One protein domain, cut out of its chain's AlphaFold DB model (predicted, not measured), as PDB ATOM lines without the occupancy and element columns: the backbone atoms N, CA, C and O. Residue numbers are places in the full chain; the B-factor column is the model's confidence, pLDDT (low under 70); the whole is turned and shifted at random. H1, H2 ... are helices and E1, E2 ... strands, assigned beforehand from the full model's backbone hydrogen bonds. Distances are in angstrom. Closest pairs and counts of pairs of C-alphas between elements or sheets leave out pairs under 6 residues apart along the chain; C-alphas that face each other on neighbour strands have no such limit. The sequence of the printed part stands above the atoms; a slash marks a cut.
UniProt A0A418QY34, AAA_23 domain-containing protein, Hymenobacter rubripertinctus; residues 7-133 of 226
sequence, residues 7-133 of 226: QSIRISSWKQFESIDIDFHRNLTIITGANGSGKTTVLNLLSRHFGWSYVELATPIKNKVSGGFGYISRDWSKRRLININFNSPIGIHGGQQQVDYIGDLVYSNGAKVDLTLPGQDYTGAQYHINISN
ATOM      1  N   GLN A   7       8.732 -31.201  36.626       96.69
ATOM      2  CA  GLN A   7       9.112 -32.331  37.477       96.69
ATOM      3  C   GLN A   7       8.590 -33.642  36.903       96.69
ATOM      4  O   GLN A   7       9.378 -34.556  36.689       96.69
ATOM      5  N   SER A   8       7.294 -33.729  36.616       97.50
ATOM      6  CA  SER A   8       6.715 -34.918  35.995       97.50
ATOM      7  C   SER A   8       5.452 -34.597  35.210       97.50
ATOM      8  O   SER A   8       4.848 -33.531  35.373       97.50
ATOM      9  N   ILE A   9       5.075 -35.505  34.318       96.81
ATOM     10  CA  ILE A   9       3.816 -35.451  33.584       96.81
ATOM     11  C   ILE A   9       3.216 -36.844  33.499       96.81
ATOM     12  O   ILE A   9       3.904 -37.799  33.137       96.81
ATOM     13  N   ARG A  10       1.915 -36.940  33.771       96.12
ATOM     14  CA  ARG A  10       1.143 -38.155  33.542       96.12
ATOM     15  C   ARG A  10       0.002 -37.853  32.611       96.12
ATOM     16  O   ARG A  10      -0.714 -36.872  32.784       96.12
ATOM     17  N   ILE A  11      -0.175 -38.704  31.614       92.81
ATOM     18  CA  ILE A  11      -1.319 -38.625  30.715       92.81
ATOM     19  C   ILE A  11      -1.868 -40.026  30.522       92.81
ATOM     20  O   ILE A  11      -1.132 -41.005  30.425       92.81
ATOM     21  N   SER A  12      -3.183 -40.126  30.462       89.69
ATOM     22  CA  SER A  12      -3.890 -41.376  30.280       89.69
ATOM     23  C   SER A  12      -4.955 -41.221  29.209       89.69
ATOM     24  O   SER A  12      -5.677 -40.225  29.157       89.69
ATOM     25  N   SER A  13      -5.062 -42.244  28.360       84.38
ATOM     26  CA  SER A  13      -6.123 -42.388  27.365       84.38
ATOM     27  C   SER A  13      -6.324 -41.140  26.493       84.38
ATOM     28  O   SER A  13      -7.462 -40.703  26.305       84.38
ATOM     29  N   TRP A  14      -5.240 -40.559  25.982       85.50
ATOM     30  CA  TRP A  14      -5.285 -39.378  25.122       85.50
ATOM     31  C   TRP A  14      -4.400 -39.568  23.890       85.50
ATOM     32  O   TRP A  14      -3.193 -39.802  23.999       85.50
ATOM     33  N   LYS A  15      -5.007 -39.433  22.704       84.94
ATOM     34  CA  LYS A  15      -4.375 -39.663  21.396       84.94
ATOM     35  C   LYS A  15      -3.637 -41.010  21.338       84.94
ATOM     36  O   LYS A  15      -4.253 -42.053  21.497       84.94
ATOM     37  N   GLN A  16      -2.326 -40.992  21.089       84.56
ATOM     38  CA  GLN A  16      -1.497 -42.189  20.950       84.56
ATOM     39  C   GLN A  16      -1.133 -42.837  22.295       84.56
ATOM     40  O   GLN A  16      -0.474 -43.875  22.295       84.56
ATOM     41  N   PHE A  17      -1.510 -42.235  23.427       87.00
ATOM     42  CA  PHE A  17      -1.127 -42.703  24.755       87.00
ATOM     43  C   PHE A  17      -2.276 -43.438  25.440       87.00
ATOM     44  O   PHE A  17      -3.290 -42.837  25.801       87.00
ATOM     45  N   GLU A  18      -2.080 -44.729  25.699       86.69
ATOM     46  CA  GLU A  18      -2.878 -45.443  26.698       86.69
ATOM     47  C   GLU A  18      -2.531 -44.931  28.100       86.69
ATOM     48  O   GLU A  18      -3.408 -44.494  28.849       86.69
ATOM     49  N   SER A  19      -1.237 -44.912  28.414       90.12
ATOM     50  CA  SER A  19      -0.674 -44.276  29.597       90.12
ATOM     51  C   SER A  19       0.743 -43.796  29.305       90.12
ATOM     52  O   SER A  19       1.475 -44.403  28.522       90.12
ATOM     53  N   ILE A  20       1.111 -42.677  29.909       93.44
ATOM     54  CA  ILE A  20       2.465 -42.141  29.910       93.44
ATOM     55  C   ILE A  20       2.711 -41.523  31.281       93.44
ATOM     56  O   ILE A  20       1.862 -40.796  31.793       93.44
ATOM     57  N   ASP A  21       3.860 -41.837  31.864       95.88
ATOM     58  CA  ASP A  21       4.364 -41.255  33.103       95.88
ATOM     59  C   ASP A  21       5.839 -40.931  32.853       95.88
ATOM     60  O   ASP A  21       6.629 -41.823  32.536       95.88
ATOM     61  N   ILE A  22       6.180 -39.644  32.852       96.62
ATOM     62  CA  ILE A  22       7.547 -39.172  32.627       96.62
ATOM     63  C   ILE A  22       7.963 -38.344  33.828       96.62
ATOM     64  O   ILE A  22       7.388 -37.285  34.077       96.62
ATOM     65  N   ASP A  23       9.050 -38.764  34.464       97.38
ATOM     66  CA  ASP A  23       9.817 -37.939  35.385       97.38
ATOM     67  C   ASP A  23      10.903 -37.180  34.616       97.38
ATOM     68  O   ASP A  23      11.779 -37.762  33.968       97.38
ATOM     69  N   PHE A  24      10.848 -35.851  34.670       96.88
ATOM     70  CA  PHE A  24      11.820 -34.995  34.009       96.88
ATOM     71  C   PHE A  24      13.071 -34.847  34.865       96.88
ATOM     72  O   PHE A  24      13.040 -34.376  36.005       96.88
ATOM     73  N   HIS A  25      14.216 -35.177  34.276       95.62
ATOM     74  CA  HIS A  25      15.497 -34.876  34.892       95.62
ATOM     75  C   HIS A  25      15.760 -33.364  34.857       95.62
ATOM     76  O   HIS A  25      15.479 -32.694  33.861       95.62
ATOM     77  N   ARG A  26      16.383 -32.834  35.918       90.56
ATOM     78  CA  ARG A  26      16.630 -31.389  36.109       90.56
ATOM     79  C   ARG A  26      17.426 -30.731  34.978       90.56
ATOM     80  O   ARG A  26      17.308 -29.526  34.782       90.56
ATOM     81  N   ASN A  27      18.243 -31.508  34.267       90.88
ATOM     82  CA  ASN A  27      19.160 -30.995  33.248       90.88
ATOM     83  C   ASN A  27      18.785 -31.428  31.827       90.88
ATOM     84  O   ASN A  27      18.825 -30.611  30.913       90.88
ATOM     85  N   LEU A  28      18.469 -32.709  31.623       94.19
ATOM     86  CA  LEU A  28      18.276 -33.275  30.291       94.19
ATOM     87  C   LEU A  28      17.373 -34.500  30.356       94.19
ATOM     88  O   LEU A  28      17.711 -35.483  31.004       94.19
ATOM     89  N   THR A  29      16.262 -34.441  29.629       95.38
ATOM     90  CA  THR A  29      15.378 -35.584  29.390       95.38
ATOM     91  C   THR A  29      15.334 -35.842  27.891       95.38
ATOM     92  O   THR A  29      15.045 -34.930  27.116       95.38
ATOM     93  N   ILE A  30      15.635 -37.072  27.473       94.94
ATOM     94  CA  ILE A  30      15.609 -37.479  26.065       94.94
ATOM     95  C   ILE A  30      14.371 -38.347  25.843       94.94
ATOM     96  O   ILE A  30      14.255 -39.421  26.425       94.94
ATOM     97  N   ILE A  31      13.464 -37.894  24.977       92.44
ATOM     98  CA  ILE A  31      12.285 -38.664  24.566       92.44
ATOM     99  C   ILE A  31      12.563 -39.263  23.186       92.44
ATOM    100  O   ILE A  31      12.666 -38.542  22.192       92.44
ATOM    101  N   THR A  32      12.664 -40.588  23.122       93.44
ATOM    102  CA  THR A  32      12.878 -41.349  21.885       93.44
ATOM    103  C   THR A  32      11.745 -42.350  21.654       93.44
ATOM    104  O   THR A  32      10.955 -42.630  22.549       93.44
ATOM    105  N   GLY A  33      11.621 -42.849  20.428       91.00
ATOM    106  CA  GLY A  33      10.580 -43.795  20.031       91.00
ATOM    107  C   GLY A  33      10.344 -43.790  18.525       91.00
ATOM    108  O   GLY A  33      10.820 -42.897  17.816       91.00
ATOM    109  N   ALA A  34       9.576 -44.762  18.035       91.56
ATOM    110  CA  ALA A  34       9.227 -44.884  16.621       91.56
ATOM    111  C   ALA A  34       8.495 -43.638  16.075       91.56
ATOM    112  O   ALA A  34       7.938 -42.823  16.819       91.56
ATOM    113  N   ASN A  35       8.489 -43.455  14.755       87.94
ATOM    114  CA  ASN A  35       7.687 -42.398  14.136       87.94
ATOM    115  C   ASN A  35       6.200 -42.599  14.464       87.94
ATOM    116  O   ASN A  35       5.716 -43.724  14.500       87.94
ATOM    117  N   GLY A  36       5.491 -41.509  14.766       84.88
ATOM    118  CA  GLY A  36       4.091 -41.574  15.200       84.88
ATOM    119  C   GLY A  36       3.867 -41.956  16.669       84.88
ATOM    120  O   GLY A  36       2.734 -41.881  17.124       84.88
ATOM    121  N   SER A  37       4.910 -42.254  17.457       88.56
ATOM    122  CA  SER A  37       4.780 -42.640  18.878       88.56
ATOM    123  C   SER A  37       4.353 -41.514  19.840       88.56
ATOM    124  O   SER A  37       4.429 -41.680  21.051       88.56
ATOM    125  N   GLY A  38       3.989 -40.332  19.332       89.06
ATOM    126  CA  GLY A  38       3.536 -39.204  20.155       89.06
ATOM    127  C   GLY A  38       4.628 -38.285  20.728       89.06
ATOM    128  O   GLY A  38       4.304 -37.379  21.489       89.06
ATOM    129  N   LYS A  39       5.907 -38.415  20.339       92.56
ATOM    130  CA  LYS A  39       6.994 -37.514  20.809       92.56
ATOM    131  C   LYS A  39       6.641 -36.028  20.664       92.56
ATOM    132  O   LYS A  39       6.717 -35.262  21.619       92.56
ATOM    133  N   THR A  40       6.203 -35.631  19.469       90.94
ATOM    134  CA  THR A  40       5.788 -34.250  19.188       90.94
ATOM    135  C   THR A  40       4.538 -33.860  19.981       90.94
ATOM    136  O   THR A  40       4.433 -32.712  20.390       90.94
ATOM    137  N   THR A  41       3.631 -34.801  20.271       91.44
ATOM    138  CA  THR A  41       2.445 -34.564  21.115       91.44
ATOM    139  C   THR A  41       2.850 -34.102  22.518       91.44
ATOM    140  O   THR A  41       2.355 -33.079  22.987       91.44
ATOM    141  N   VAL A  42       3.795 -34.801  23.162       92.94
ATOM    142  CA  VAL A  42       4.320 -34.412  24.488       92.94
ATOM    143  C   VAL A  42       5.018 -33.056  24.419       92.94
ATOM    144  O   VAL A  42       4.746 -32.176  25.232       92.94
ATOM    145  N   LEU A  43       5.881 -32.848  23.419       92.75
ATOM    146  CA  LEU A  43       6.606 -31.584  23.261       92.75
ATOM    147  C   LEU A  43       5.674 -30.388  23.022       92.75
ATOM    148  O   LEU A  43       5.908 -29.322  23.589       92.75
ATOM    149  N   ASN A  44       4.614 -30.554  22.228       91.19
ATOM    150  CA  ASN A  44       3.625 -29.505  21.980       91.19
ATOM    151  C   ASN A  44       2.862 -29.152  23.260       91.19
ATOM    152  O   ASN A  44       2.681 -27.974  23.563       91.19
ATOM    153  N   LEU A  45       2.473 -30.159  24.047       92.44
ATOM    154  CA  LEU A  45       1.807 -29.949  25.329       92.44
ATOM    155  C   LEU A  45       2.691 -29.161  26.308       92.44
ATOM    156  O   LEU A  45       2.245 -28.162  26.873       92.44
ATOM    157  N   LEU A  46       3.960 -29.557  26.462       94.00
ATOM    158  CA  LEU A  46       4.917 -28.843  27.313       94.00
ATOM    159  C   LEU A  46       5.160 -27.415  26.816       94.00
ATOM    160  O   LEU A  46       5.181 -26.480  27.615       94.00
ATOM    161  N   SER A  47       5.261 -27.232  25.498       91.94
ATOM    162  CA  SER A  47       5.552 -25.936  24.876       91.94
ATOM    163  C   SER A  47       4.501 -24.861  25.176       91.94
ATOM    164  O   SER A  47       4.810 -23.670  25.104       91.94
ATOM    165  N   ARG A  48       3.291 -25.247  25.605       91.75
ATOM    166  CA  ARG A  48       2.262 -24.300  26.064       91.75
ATOM    167  C   ARG A  48       2.692 -23.456  27.259       91.75
ATOM    168  O   ARG A  48       2.344 -22.281  27.331       91.75
ATOM    169  N   HIS A  49       3.542 -24.002  28.122       92.94
ATOM    170  CA  HIS A  49       4.116 -23.284  29.264       92.94
ATOM    171  C   HIS A  49       5.115 -22.199  28.849       92.94
ATOM    172  O   HIS A  49       5.408 -21.298  29.633       92.94
ATOM    173  N   PHE A  50       5.622 -22.277  27.615       90.69
ATOM    174  CA  PHE A  50       6.472 -21.258  27.002       90.69
ATOM    175  C   PHE A  50       5.656 -20.238  26.193       90.69
ATOM    176  O   PHE A  50       6.242 -19.400  25.521       90.69
ATOM    177  N   GLY A  51       4.319 -20.316  26.214       86.88
ATOM    178  CA  GLY A  51       3.420 -19.410  25.495       86.88
ATOM    179  C   GLY A  51       2.955 -19.909  24.127       86.88
ATOM    180  O   GLY A  51       2.264 -19.171  23.430       86.88
ATOM    181  N   TRP A  52       3.301 -21.137  23.724       85.50
ATOM    182  CA  TRP A  52       2.793 -21.714  22.477       85.50
ATOM    183  C   TRP A  52       1.311 -22.091  22.593       85.50
ATOM    184  O   TRP A  52       0.877 -22.636  23.605       85.50
ATOM    185  N   SER A  53       0.527 -21.858  21.540       82.75
ATOM    186  CA  SER A  53      -0.862 -22.319  21.473       82.75
ATOM    187  C   SER A  53      -1.008 -23.304  20.323       82.75
ATOM    188  O   SER A  53      -0.884 -22.934  19.158       82.75
ATOM    189  N   TYR A  54      -1.241 -24.570  20.663       84.12
ATOM    190  CA  TYR A  54      -1.522 -25.622  19.695       84.12
ATOM    191  C   TYR A  54      -3.024 -25.885  19.676       84.12
ATOM    192  O   TYR A  54      -3.640 -26.098  20.726       84.12
ATOM    193  N   VAL A  55      -3.595 -25.844  18.477       85.00
ATOM    194  CA  VAL A  55      -4.938 -26.344  18.197       85.00
ATOM    195  C   VAL A  55      -4.813 -27.829  17.890       85.00
ATOM    196  O   VAL A  55      -3.992 -28.222  17.061       85.00
ATOM    197  N   GLU A  56      -5.619 -28.643  18.552       87.44
ATOM    198  CA  GLU A  56      -5.693 -30.078  18.320       87.44
ATOM    199  C   GLU A  56      -6.897 -30.425  17.455       87.44
ATOM    200  O   GLU A  56      -7.903 -29.725  17.480       87.44
ATOM    201  N   LEU A  57      -6.806 -31.502  16.676       83.38
ATOM    202  CA  LEU A  57      -7.899 -31.949  15.812       83.38
ATOM    203  C   LEU A  57      -8.699 -33.057  16.491       83.38
ATOM    204  O   LEU A  57      -8.125 -34.018  17.008       83.38
ATOM    205  N   ALA A  58     -10.021 -32.911  16.480       80.94
ATOM    206  CA  ALA A  58     -10.959 -33.913  16.962       80.94
ATOM    207  C   ALA A  58     -11.204 -34.995  15.899       80.94
ATOM    208  O   ALA A  58     -11.199 -34.716  14.698       80.94
ATOM    209  N   THR A  59     -11.469 -36.226  16.340       74.81
ATOM    210  CA  THR A  59     -11.832 -37.322  15.434       74.81
ATOM    211  C   THR A  59     -13.322 -37.217  15.083       74.81
ATOM    212  O   THR A  59     -14.148 -37.183  16.000       74.81
ATOM    213  N   PRO A  60     -13.706 -37.182  13.792       68.69
ATOM    214  CA  PRO A  60     -15.110 -37.212  13.399       68.69
ATOM    215  C   PRO A  60     -15.719 -38.603  13.634       68.69
ATOM    216  O   PRO A  60     -15.177 -39.614  13.191       68.69
ATOM    217  N   ILE A  61     -16.886 -38.658  14.275       68.81
ATOM    218  CA  ILE A  61     -17.703 -39.868  14.429       68.81
ATOM    219  C   ILE A  61     -19.016 -39.681  13.673       68.81
ATOM    220  O   ILE A  61     -19.690 -38.663  13.815       68.81
ATOM    221  N   LYS A  62     -19.435 -40.692  12.908       63.69
ATOM    222  CA  LYS A  62     -20.765 -40.716  12.289       63.69
ATOM    223  C   LYS A  62     -21.824 -41.190  13.287       63.69
ATOM    224  O   LYS A  62     -21.714 -42.284  13.846       63.69
ATOM    225  N   ASN A  63     -22.882 -40.407  13.459       60.78
ATOM    226  CA  ASN A  63     -24.047 -40.796  14.236       60.78
ATOM    227  C   ASN A  63     -24.873 -41.828  13.450       60.78
ATOM    228  O   ASN A  63     -25.316 -41.572  12.329       60.78
ATOM    229  N   LYS A  64     -25.072 -43.013  14.034       60.69
ATOM    230  CA  LYS A  64     -25.805 -44.118  13.397       60.69
ATOM    231  C   LYS A  64     -27.321 -43.887  13.325       60.69
ATOM    232  O   LYS A  64     -27.969 -44.547  12.524       60.69
ATOM    233  N   VAL A  65     -27.865 -42.981  14.141       60.03
ATOM    234  CA  VAL A  65     -29.308 -42.715  14.263       60.03
ATOM    235  C   VAL A  65     -29.722 -41.493  13.442       60.03
ATOM    236  O   VAL A  65     -30.687 -41.567  12.693       60.03
ATOM    237  N   SER A  66     -28.981 -40.383  13.531       58.50
ATOM    238  CA  SER A  66     -29.316 -39.138  12.815       58.50
ATOM    239  C   SER A  66     -28.599 -38.969  11.472       58.50
ATOM    240  O   SER A  66     -28.891 -38.034  10.734       58.50
ATOM    241  N   GLY A  67     -27.625 -39.827  11.150       57.47
ATOM    242  CA  GLY A  67     -26.824 -39.729   9.924       57.47
ATOM    243  C   GLY A  67     -25.821 -38.563   9.886       57.47
ATOM    244  O   GLY A  67     -24.995 -38.526   8.975       57.47
ATOM    245  N   GLY A  68     -25.856 -37.651  10.866       60.03
ATOM    246  CA  GLY A  68     -24.933 -36.520  11.001       60.03
ATOM    247  C   GLY A  68     -23.553 -36.899  11.557       60.03
ATOM    248  O   GLY A  68     -23.346 -38.006  12.058       60.03
ATOM    249  N   PHE A  69     -22.599 -35.968  11.485       55.91
ATOM    250  CA  PHE A  69     -21.255 -36.119  12.050       55.91
ATOM    251  C   PHE A  69     -21.149 -35.389  13.397       55.91
ATOM    252  O   PHE A  69     -21.590 -34.250  13.517       55.91
ATOM    253  N   GLY A  70     -20.564 -36.047  14.397       60.28
ATOM    254  CA  GLY A  70     -20.099 -35.448  15.651       60.28
ATOM    255  C   GLY A  70     -18.574 -35.514  15.745       60.28
ATOM    256  O   GLY A  70     -17.931 -36.155  14.914       60.28
ATOM    257  N   TYR A  71     -17.987 -34.879  16.756       61.25
ATOM    258  CA  TYR A  71     -16.537 -34.837  16.954       61.25
ATOM    259  C   TYR A  71     -16.188 -35.239  18.384       61.25
ATOM    260  O   TYR A  71     -16.890 -34.869  19.317       61.25
ATOM    261  N   ILE A  72     -15.105 -35.996  18.559       64.38
ATOM    262  CA  ILE A  72     -14.579 -36.361  19.880       64.38
ATOM    263  C   ILE A  72     -13.136 -35.895  20.040       64.38
ATOM    264  O   ILE A  72     -12.301 -36.046  19.148       64.38
ATOM    265  N   SER A  73     -12.827 -35.349  21.212       59.25
ATOM    266  CA  SER A  73     -11.480 -34.905  21.591       59.25
ATOM    267  C   SER A  73     -10.571 -36.062  22.047       59.25
ATOM    268  O   SER A  73      -9.365 -35.876  22.222       59.25
ATOM    269  N   ARG A  74     -11.125 -37.274  22.203       65.50
ATOM    270  CA  ARG A  74     -10.459 -38.462  22.752       65.50
ATOM    271  C   ARG A  74     -10.761 -39.690  21.901       65.50
ATOM    272  O   ARG A  74     -11.918 -40.071  21.797       65.50
ATOM    273  N   ASP A  75      -9.739 -40.338  21.352       56.22
ATOM    274  CA  ASP A  75      -9.891 -41.582  20.589       56.22
ATOM    275  C   ASP A  75      -8.870 -42.625  21.055       56.22
ATOM    276  O   ASP A  75      -7.701 -42.298  21.244       56.22
ATOM    277  N   TRP A  76      -9.320 -43.868  21.255       49.31
ATOM    278  CA  TRP A  76      -8.430 -45.019  21.450       49.31
ATOM    279  C   TRP A  76      -9.067 -46.359  21.029       49.31
ATOM    280  O   TRP A  76      -8.722 -47.417  21.538       49.31
ATOM    281  N   SER A  77      -9.992 -46.369  20.068       45.62
ATOM    282  CA  SER A  77     -10.575 -47.579  19.455       45.62
ATOM    283  C   SER A  77     -11.576 -48.451  20.241       45.62
ATOM    284  O   SER A  77     -12.298 -49.167  19.557       45.62
ATOM    285  N   LYS A  78     -11.727 -48.426  21.583       48.12
ATOM    286  CA  LYS A  78     -12.755 -49.251  22.297       48.12
ATOM    287  C   LYS A  78     -12.840 -49.003  23.825       48.12
ATOM    288  O   LYS A  78     -12.519 -49.875  24.627       48.12
ATOM    289  N   ARG A  79     -13.436 -47.898  24.286       44.97
ATOM    290  CA  ARG A  79     -14.188 -47.943  25.566       44.97
ATOM    291  C   ARG A  79     -15.671 -48.068  25.255       44.97
ATOM    292  O   ARG A  79     -16.369 -47.078  25.121       44.97
ATOM    293  N   ARG A  80     -16.075 -49.331  25.058       40.09
ATOM    294  CA  ARG A  80     -17.389 -49.913  25.377       40.09
ATOM    295  C   ARG A  80     -18.562 -48.918  25.442       40.09
ATOM    296  O   ARG A  80     -18.666 -48.182  26.410       40.09
ATOM    297  N   LEU A  81     -19.520 -49.055  24.522       40.34
ATOM    298  CA  LEU A  81     -20.937 -48.789  24.821       40.34
ATOM    299  C   LEU A  81     -21.238 -47.413  25.443       40.34
ATOM    300  O   LEU A  81     -21.957 -47.342  26.435       40.34
ATOM    301  N   ILE A  82     -20.753 -46.309  24.879       40.41
ATOM    302  CA  ILE A  82     -21.423 -45.044  25.186       40.41
ATOM    303  C   ILE A  82     -22.641 -44.999  24.268       40.41
ATOM    304  O   ILE A  82     -22.529 -44.747  23.069       40.41
ATOM    305  N   ASN A  83     -23.808 -45.311  24.837       38.84
ATOM    306  CA  ASN A  83     -25.080 -44.776  24.370       38.84
ATOM    307  C   ASN A  83     -24.949 -43.250  24.427       38.84
ATOM    308  O   ASN A  83     -25.373 -42.625  25.397       38.84
ATOM    309  N   ILE A  84     -24.285 -42.648  23.438       45.00
ATOM    310  CA  ILE A  84     -24.295 -41.202  23.281       45.00
ATOM    311  C   ILE A  84     -25.711 -40.893  22.817       45.00
ATOM    312  O   ILE A  84     -26.055 -41.039  21.643       45.00
ATOM    313  N   ASN A  85     -26.571 -40.591  23.783       37.81
ATOM    314  CA  ASN A  85     -27.956 -40.255  23.542       37.81
ATOM    315  C   ASN A  85     -27.981 -38.808  23.035       37.81
ATOM    316  O   ASN A  85     -28.231 -37.866  23.781       37.81
ATOM    317  N   PHE A  86     -27.700 -38.639  21.741       46.62
ATOM    318  CA  PHE A  86     -27.800 -37.359  21.028       46.62
ATOM    319  C   PHE A  86     -29.250 -36.828  20.938       46.62
ATOM    320  O   PHE A  86     -29.490 -35.820  20.287       46.62
ATOM    321  N   ASN A  87     -30.215 -37.498  21.584       39.75
ATOM    322  CA  ASN A  87     -31.594 -37.040  21.752       39.75
ATOM    323  C   ASN A  87     -31.764 -36.000  22.870       39.75
ATOM    324  O   ASN A  87     -32.884 -35.543  23.092       39.75
ATOM    325  N   SER A  88     -30.697 -35.609  23.573       41.06
ATOM    326  CA  SER A  88     -30.776 -34.392  24.380       41.06
ATOM    327  C   SER A  88     -30.859 -33.198  23.425       41.06
ATOM    328  O   SER A  88     -29.979 -33.075  22.568       41.06
ATOM    329  N   PRO A  89     -31.903 -32.353  23.522       33.00
ATOM    330  CA  PRO A  89     -32.050 -31.185  22.673       33.00
ATOM    331  C   PRO A  89     -30.751 -30.389  22.647       33.00
ATOM    332  O   PRO A  89     -30.136 -30.120  23.680       33.00
ATOM    333  N   ILE A  90     -30.340 -30.039  21.435       43.69
ATOM    334  CA  ILE A  90     -29.280 -29.076  21.180       43.69
ATOM    335  C   ILE A  90     -29.684 -27.788  21.904       43.69
ATOM    336  O   ILE A  90     -30.608 -27.097  21.482       43.69
ATOM    337  N   GLY A  91     -28.999 -27.494  23.006       40.31
ATOM    338  CA  GLY A  91     -29.198 -26.284  23.791       40.31
ATOM    339  C   GLY A  91     -29.964 -26.493  25.099       40.31
ATOM    340  O   GLY A  91     -31.081 -26.996  25.129       40.31
ATOM    341  N   ILE A  92     -29.361 -25.949  26.159       34.88
ATOM    342  CA  ILE A  92     -29.935 -25.686  27.486       34.88
ATOM    343  C   ILE A  92     -30.049 -26.920  28.401       34.88
ATOM    344  O   ILE A  92     -31.131 -27.346  28.786       34.88
ATOM    345  N   HIS A  93     -28.899 -27.395  28.883       37.94
ATOM    346  CA  HIS A  93     -28.801 -27.856  30.269       37.94
ATOM    347  C   HIS A  93     -27.942 -26.855  31.044       37.94
ATOM    348  O   HIS A  93     -26.730 -26.757  30.855       37.94
ATOM    349  N   GLY A  94     -28.589 -26.057  31.895       35.47
ATOM    350  CA  GLY A  94     -27.902 -25.288  32.924       35.47
ATOM    351  C   GLY A  94     -27.309 -26.258  33.941       35.47
ATOM    352  O   GLY A  94     -28.027 -26.783  34.783       35.47
ATOM    353  N   GLY A  95     -26.011 -26.527  33.833       37.97
ATOM    354  CA  GLY A  95     -25.300 -27.391  34.769       37.97
ATOM    355  C   GLY A  95     -23.949 -27.820  34.218       37.97
ATOM    356  O   GLY A  95     -23.887 -28.785  33.479       37.97
ATOM    357  N   GLN A  96     -22.899 -27.073  34.581       42.72
ATOM    358  CA  GLN A  96     -21.472 -27.443  34.549       42.72
ATOM    359  C   GLN A  96     -20.999 -28.193  33.282       42.72
ATOM    360  O   GLN A  96     -21.169 -29.402  33.166       42.72
ATOM    361  N   GLN A  97     -20.314 -27.488  32.368       54.50
ATOM    362  CA  GLN A  97     -19.588 -28.113  31.250       54.50
ATOM    363  C   GLN A  97     -18.721 -29.270  31.773       54.50
ATOM    364  O   GLN A  97     -17.775 -29.047  32.529       54.50
ATOM    365  N   GLN A  98     -19.057 -30.503  31.394       62.97
ATOM    366  CA  GLN A  98     -18.374 -31.693  31.890       62.97
ATOM    367  C   GLN A  98     -16.985 -31.789  31.253       62.97
ATOM    368  O   GLN A  98     -16.854 -32.246  30.128       62.97
ATOM    369  N   VAL A  99     -15.939 -31.335  31.939       72.69
ATOM    370  CA  VAL A  99     -14.552 -31.444  31.454       72.69
ATOM    371  C   VAL A  99     -14.052 -32.888  31.539       72.69
ATOM    372  O   VAL A  99     -14.326 -33.581  32.518       72.69
ATOM    373  N   ASP A 100     -13.309 -33.351  30.529       80.75
ATOM    374  CA  ASP A 100     -12.758 -34.713  30.518       80.75
ATOM    375  C   ASP A 100     -11.297 -34.687  30.992       80.75
ATOM    376  O   ASP A 100     -10.443 -34.050  30.375       80.75
ATOM    377  N   TYR A 101     -10.998 -35.335  32.116       85.88
ATOM    378  CA  TYR A 101      -9.654 -35.348  32.700       85.88
ATOM    379  C   TYR A 101      -8.747 -36.343  31.968       85.88
ATOM    380  O   TYR A 101      -9.093 -37.520  31.836       85.88
ATOM    381  N   ILE A 102      -7.572 -35.884  31.522       90.06
ATOM    382  CA  ILE A 102      -6.589 -36.734  30.831       90.06
ATOM    383  C   ILE A 102      -5.315 -36.965  31.639       90.06
ATOM    384  O   ILE A 102      -4.613 -37.936  31.365       90.06
ATOM    385  N   GLY A 103      -5.011 -36.137  32.638       91.81
ATOM    386  CA  GLY A 103      -3.829 -36.331  33.474       91.81
ATOM    387  C   GLY A 103      -3.365 -35.070  34.188       91.81
ATOM    388  O   GLY A 103      -4.107 -34.095  34.285       91.81
ATOM    389  N   ASP A 104      -2.137 -35.091  34.691       95.56
ATOM    390  CA  ASP A 104      -1.547 -34.013  35.474       95.56
ATOM    391  C   ASP A 104      -0.105 -33.698  35.070       95.56
ATOM    392  O   ASP A 104       0.613 -34.492  34.461       95.56
ATOM    393  N   LEU A 105       0.320 -32.486  35.413       96.88
ATOM    394  CA  LEU A 105       1.700 -32.044  35.305       96.88
ATOM    395  C   LEU A 105       2.130 -31.430  36.632       96.88
ATOM    396  O   LEU A 105       1.416 -30.612  37.213       96.88
ATOM    397  N   VAL A 106       3.306 -31.826  37.104       96.88
ATOM    398  CA  VAL A 106       3.896 -31.341  38.350       96.88
ATOM    399  C   VAL A 106       5.120 -30.500  38.022       96.88
ATOM    400  O   VAL A 106       5.981 -30.888  37.226       96.88
ATOM    401  N   TYR A 107       5.200 -29.328  38.636       96.38
ATOM    402  CA  TYR A 107       6.344 -28.434  38.549       96.38
ATOM    403  C   TYR A 107       7.339 -28.699  39.681       96.38
ATOM    404  O   TYR A 107       6.988 -29.183  40.750       96.38
ATOM    405  N   SER A 108       8.584 -28.269  39.493       94.56
ATOM    406  CA  SER A 108       9.671 -28.384  40.482       94.56
ATOM    407  C   SER A 108       9.415 -27.725  41.850       94.56
ATOM    408  O   SER A 108      10.142 -28.008  42.798       94.56
ATOM    409  N   ASN A 109       8.415 -26.843  41.967       93.81
ATOM    410  CA  ASN A 109       7.976 -26.238  43.232       93.81
ATOM    411  C   ASN A 109       6.863 -27.046  43.933       93.81
ATOM    412  O   ASN A 109       6.316 -26.581  44.929       93.81
ATOM    413  N   GLY A 110       6.500 -28.216  43.400       93.06
ATOM    414  CA  GLY A 110       5.426 -29.069  43.903       93.06
ATOM    415  C   GLY A 110       4.019 -28.656  43.464       93.06
ATOM    416  O   GLY A 110       3.067 -29.374  43.764       93.06
ATOM    417  N   ALA A 111       3.852 -27.541  42.744       94.62
ATOM    418  CA  ALA A 111       2.551 -27.186  42.192       94.62
ATOM    419  C   ALA A 111       2.141 -28.197  41.114       94.62
ATOM    420  O   ALA A 111       2.931 -28.555  40.239       94.62
ATOM    421  N   LYS A 112       0.884 -28.632  41.184       95.31
ATOM    422  CA  LYS A 112       0.272 -29.581  40.259       95.31
ATOM    423  C   LYS A 112      -0.823 -28.883  39.463       95.31
ATOM    424  O   LYS A 112      -1.602 -28.116  40.027       95.31
ATOM    425  N   VAL A 113      -0.879 -29.170  38.167       95.25
ATOM    426  CA  VAL A 113      -1.928 -28.696  37.263       95.25
ATOM    427  C   VAL A 113      -2.591 -29.866  36.568       95.25
ATOM    428  O   VAL A 113      -1.930 -30.828  36.174       95.25
ATOM    429  N   ASP A 114      -3.902 -29.758  36.404       93.56
ATOM    430  CA  ASP A 114      -4.700 -30.761  35.722       93.56
ATOM    431  C   ASP A 114      -4.801 -30.440  34.233       93.56
ATOM    432  O   ASP A 114      -4.965 -29.286  33.818       93.56
ATOM    433  N   LEU A 115      -4.701 -31.492  33.430       92.00
ATOM    434  CA  LEU A 115      -4.849 -31.475  31.987       92.00
ATOM    435  C   LEU A 115      -6.250 -31.990  31.662       92.00
ATOM    436  O   LEU A 115      -6.566 -33.154  31.925       92.00
ATOM    437  N   THR A 116      -7.093 -31.138  31.084       90.00
ATOM    438  CA  THR A 116      -8.472 -31.508  30.741       90.00
ATOM    439  C   THR A 116      -8.801 -31.206  29.288       90.00
ATOM    440  O   THR A 116      -8.252 -30.292  28.677       90.00
ATOM    441  N   LEU A 117      -9.727 -31.963  28.717       87.19
ATOM    442  CA  LEU A 117     -10.294 -31.727  27.398       87.19
ATOM    443  C   LEU A 117     -11.678 -31.083  27.522       87.19
ATOM    444  O   LEU A 117     -12.345 -31.244  28.552       87.19
ATOM    445  N   PRO A 118     -12.139 -30.384  26.472       80.50
ATOM    446  CA  PRO A 118     -13.543 -30.027  26.351       80.50
ATOM    447  C   PRO A 118     -14.409 -31.288  26.398       80.50
ATOM    448  O   PRO A 118     -14.017 -32.333  25.872       80.50
ATOM    449  N   GLY A 119     -15.561 -31.163  27.053       69.31
ATOM    450  CA  GLY A 119     -16.484 -32.255  27.332       69.31
ATOM    451  C   GLY A 119     -17.134 -32.920  26.129       69.31
ATOM    452  O   GLY A 119     -16.926 -32.534  24.983       69.31
ATOM    453  N   GLN A 120     -17.990 -33.899  26.423       57.47
ATOM    454  CA  GLN A 120     -18.744 -34.687  25.437       57.47
ATOM    455  C   GLN A 120     -19.686 -33.839  24.561       57.47
ATOM    456  O   GLN A 120     -20.023 -34.250  23.455       57.47
ATOM    457  N   ASP A 121     -20.054 -32.639  25.015       58.16
ATOM    458  CA  ASP A 121     -20.887 -31.692  24.263       58.16
ATOM    459  C   ASP A 121     -20.088 -30.859  23.241       58.16
ATOM    460  O   ASP A 121     -20.615 -29.932  22.621       58.16
ATOM    461  N   TYR A 122     -18.792 -31.146  23.069       65.75
ATOM    462  CA  TYR A 122     -17.937 -30.425  22.137       65.75
ATOM    463  C   TYR A 122     -18.226 -30.818  20.682       65.75
ATOM    464  O   TYR A 122     -17.907 -31.914  20.235       65.75
ATOM    465  N   THR A 123     -18.791 -29.891  19.911       65.44
ATOM    466  CA  THR A 123     -19.154 -30.100  18.497       65.44
ATOM    467  C   THR A 123     -18.102 -29.594  17.507       65.44
ATOM    468  O   THR A 123     -18.300 -29.685  16.296       65.44
ATOM    469  N   GLY A 124     -16.986 -29.046  17.990       73.50
ATOM    470  CA  GLY A 124     -15.939 -28.499  17.134       73.50
ATOM    471  C   GLY A 124     -14.992 -29.566  16.580       73.50
ATOM    472  O   GLY A 124     -14.631 -30.527  17.254       73.50
ATOM    473  N   ALA A 125     -14.508 -29.348  15.356       80.50
ATOM    474  CA  ALA A 125     -13.455 -30.169  14.750       80.50
ATOM    475  C   ALA A 125     -12.052 -29.896  15.335       80.50
ATOM    476  O   ALA A 125     -11.106 -30.637  15.070       80.50
ATOM    477  N   GLN A 126     -11.906 -28.817  16.101       86.12
ATOM    478  CA  GLN A 126     -10.650 -28.325  16.654       86.12
ATOM    479  C   GLN A 126     -10.810 -28.131  18.149       86.12
ATOM    480  O   GLN A 126     -11.775 -27.509  18.530       86.12
ATOM    481  N   TYR A 127      -9.903 -28.575  19.006       86.75
ATOM    482  CA  TYR A 127     -10.002 -28.333  20.445       86.75
ATOM    483  C   TYR A 127      -8.674 -27.869  21.029       86.75
ATOM    484  O   TYR A 127      -7.608 -28.030  20.438       86.75
ATOM    485  N   HIS A 128      -8.738 -27.312  22.231       87.75
ATOM    486  CA  HIS A 128      -7.560 -27.027  23.035       87.75
ATOM    487  C   HIS A 128      -7.634 -27.825  24.322       87.75
ATOM    488  O   HIS A 128      -8.698 -27.965  24.920       87.75
ATOM    489  N   ILE A 129      -6.486 -28.308  24.774       89.50
ATOM    490  CA  ILE A 129      -6.358 -28.828  26.132       89.50
ATOM    491  C   ILE A 129      -6.525 -27.629  27.073       89.50
ATOM    492  O   ILE A 129      -6.005 -26.543  26.808       89.50
ATOM    493  N   ASN A 130      -7.233 -27.783  28.175       89.94
ATOM    494  CA  ASN A 130      -7.269 -26.788  29.230       89.94
ATOM    495  C   ASN A 130      -6.239 -27.171  30.303       89.94
ATOM    496  O   ASN A 130      -6.123 -28.339  30.667       89.94
ATOM    497  N   ILE A 131      -5.448 -26.189  30.737       91.56
ATOM    498  CA  ILE A 131      -4.438 -26.332  31.791       91.56
ATOM    499  C   ILE A 131      -4.742 -25.243  32.811       91.56
ATOM    500  O   ILE A 131      -4.371 -24.080  32.631       91.56
ATOM    501  N   SER A 132      -5.473 -25.615  33.855       86.44
ATOM    502  CA  SER A 132      -5.890 -24.668  34.889       86.44
ATOM    503  C   SER A 132      -4.695 -24.300  35.766       86.44
ATOM    504  O   SER A 132      -3.944 -25.178  36.180       86.44
ATOM    505  N   ASN A 133      -4.521 -23.008  36.065       89.06
ATOM    506  CA  ASN A 133      -3.407 -22.491  36.878       89.06
ATOM    507  C   ASN A 133      -2.004 -22.801  36.311       89.06
ATOM    508  O   ASN A 133      -1.053 -23.008  37.065       89.06
TER     509      ASN A 133
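What this domain is: This is residues 7 to 133 of the 226 residues of the protein "AAA_23 domain-containing protein" of Hymenobacter rubripertinctus (UniProt A0A418QY34). With little regular structure, the domain has an antiparallel sheet, E2 E1 E5 E6, grazed by H1, at one end, and the small hairpin E3 and E4 with long loops at the other. The printed part has 127 residues, 49 of them in named elements, E1 E2 H1 E3 E4 E5 E6 along the chain, class mixed. It is only just compact, close to loose, with a radius of gyration of the C-alphas of 16.6 A, spanning 53 by 35 by 25 A.

Where its parts are: E1, residues 7 to 14, begins at C-alpha 7 (9.112, -32.331, 37.477) and measures 20.2 A. E2 is residues 17 to 23, H1 39 to 50, E3 59 to 62, E4 69 to 72. E5, 100 to 107, measures 21.7 A; E6, 112 to 117, ends at C-alpha 117 (-10.294, -31.727, 27.398).

How they stand to each other: Within hydrogen-bond range are N 11 and O 20, 2.9 A, in hairpin E1 and E2; N 10 and O 104, 2.9 A, between antiparallel E1 and E5; N 115 and O 103, 2.8 A, in hairpin E5 and E6; N 61 and O 70, 2.8 A, in hairpin E3 and E4. H1 only grazes the larger sheet, with residues 41 to 46; 6 of its 8 O i to N i+4 pairs are within range.

The domain as a whole: The farthest C-alphas, Asn 27 and Val 65, are 53.4 A apart. The printed part has no cut; links E2 to H1 and E4 to E5 are long. pLDDT is under 70 at residues 60 to 98 and 119 to 123.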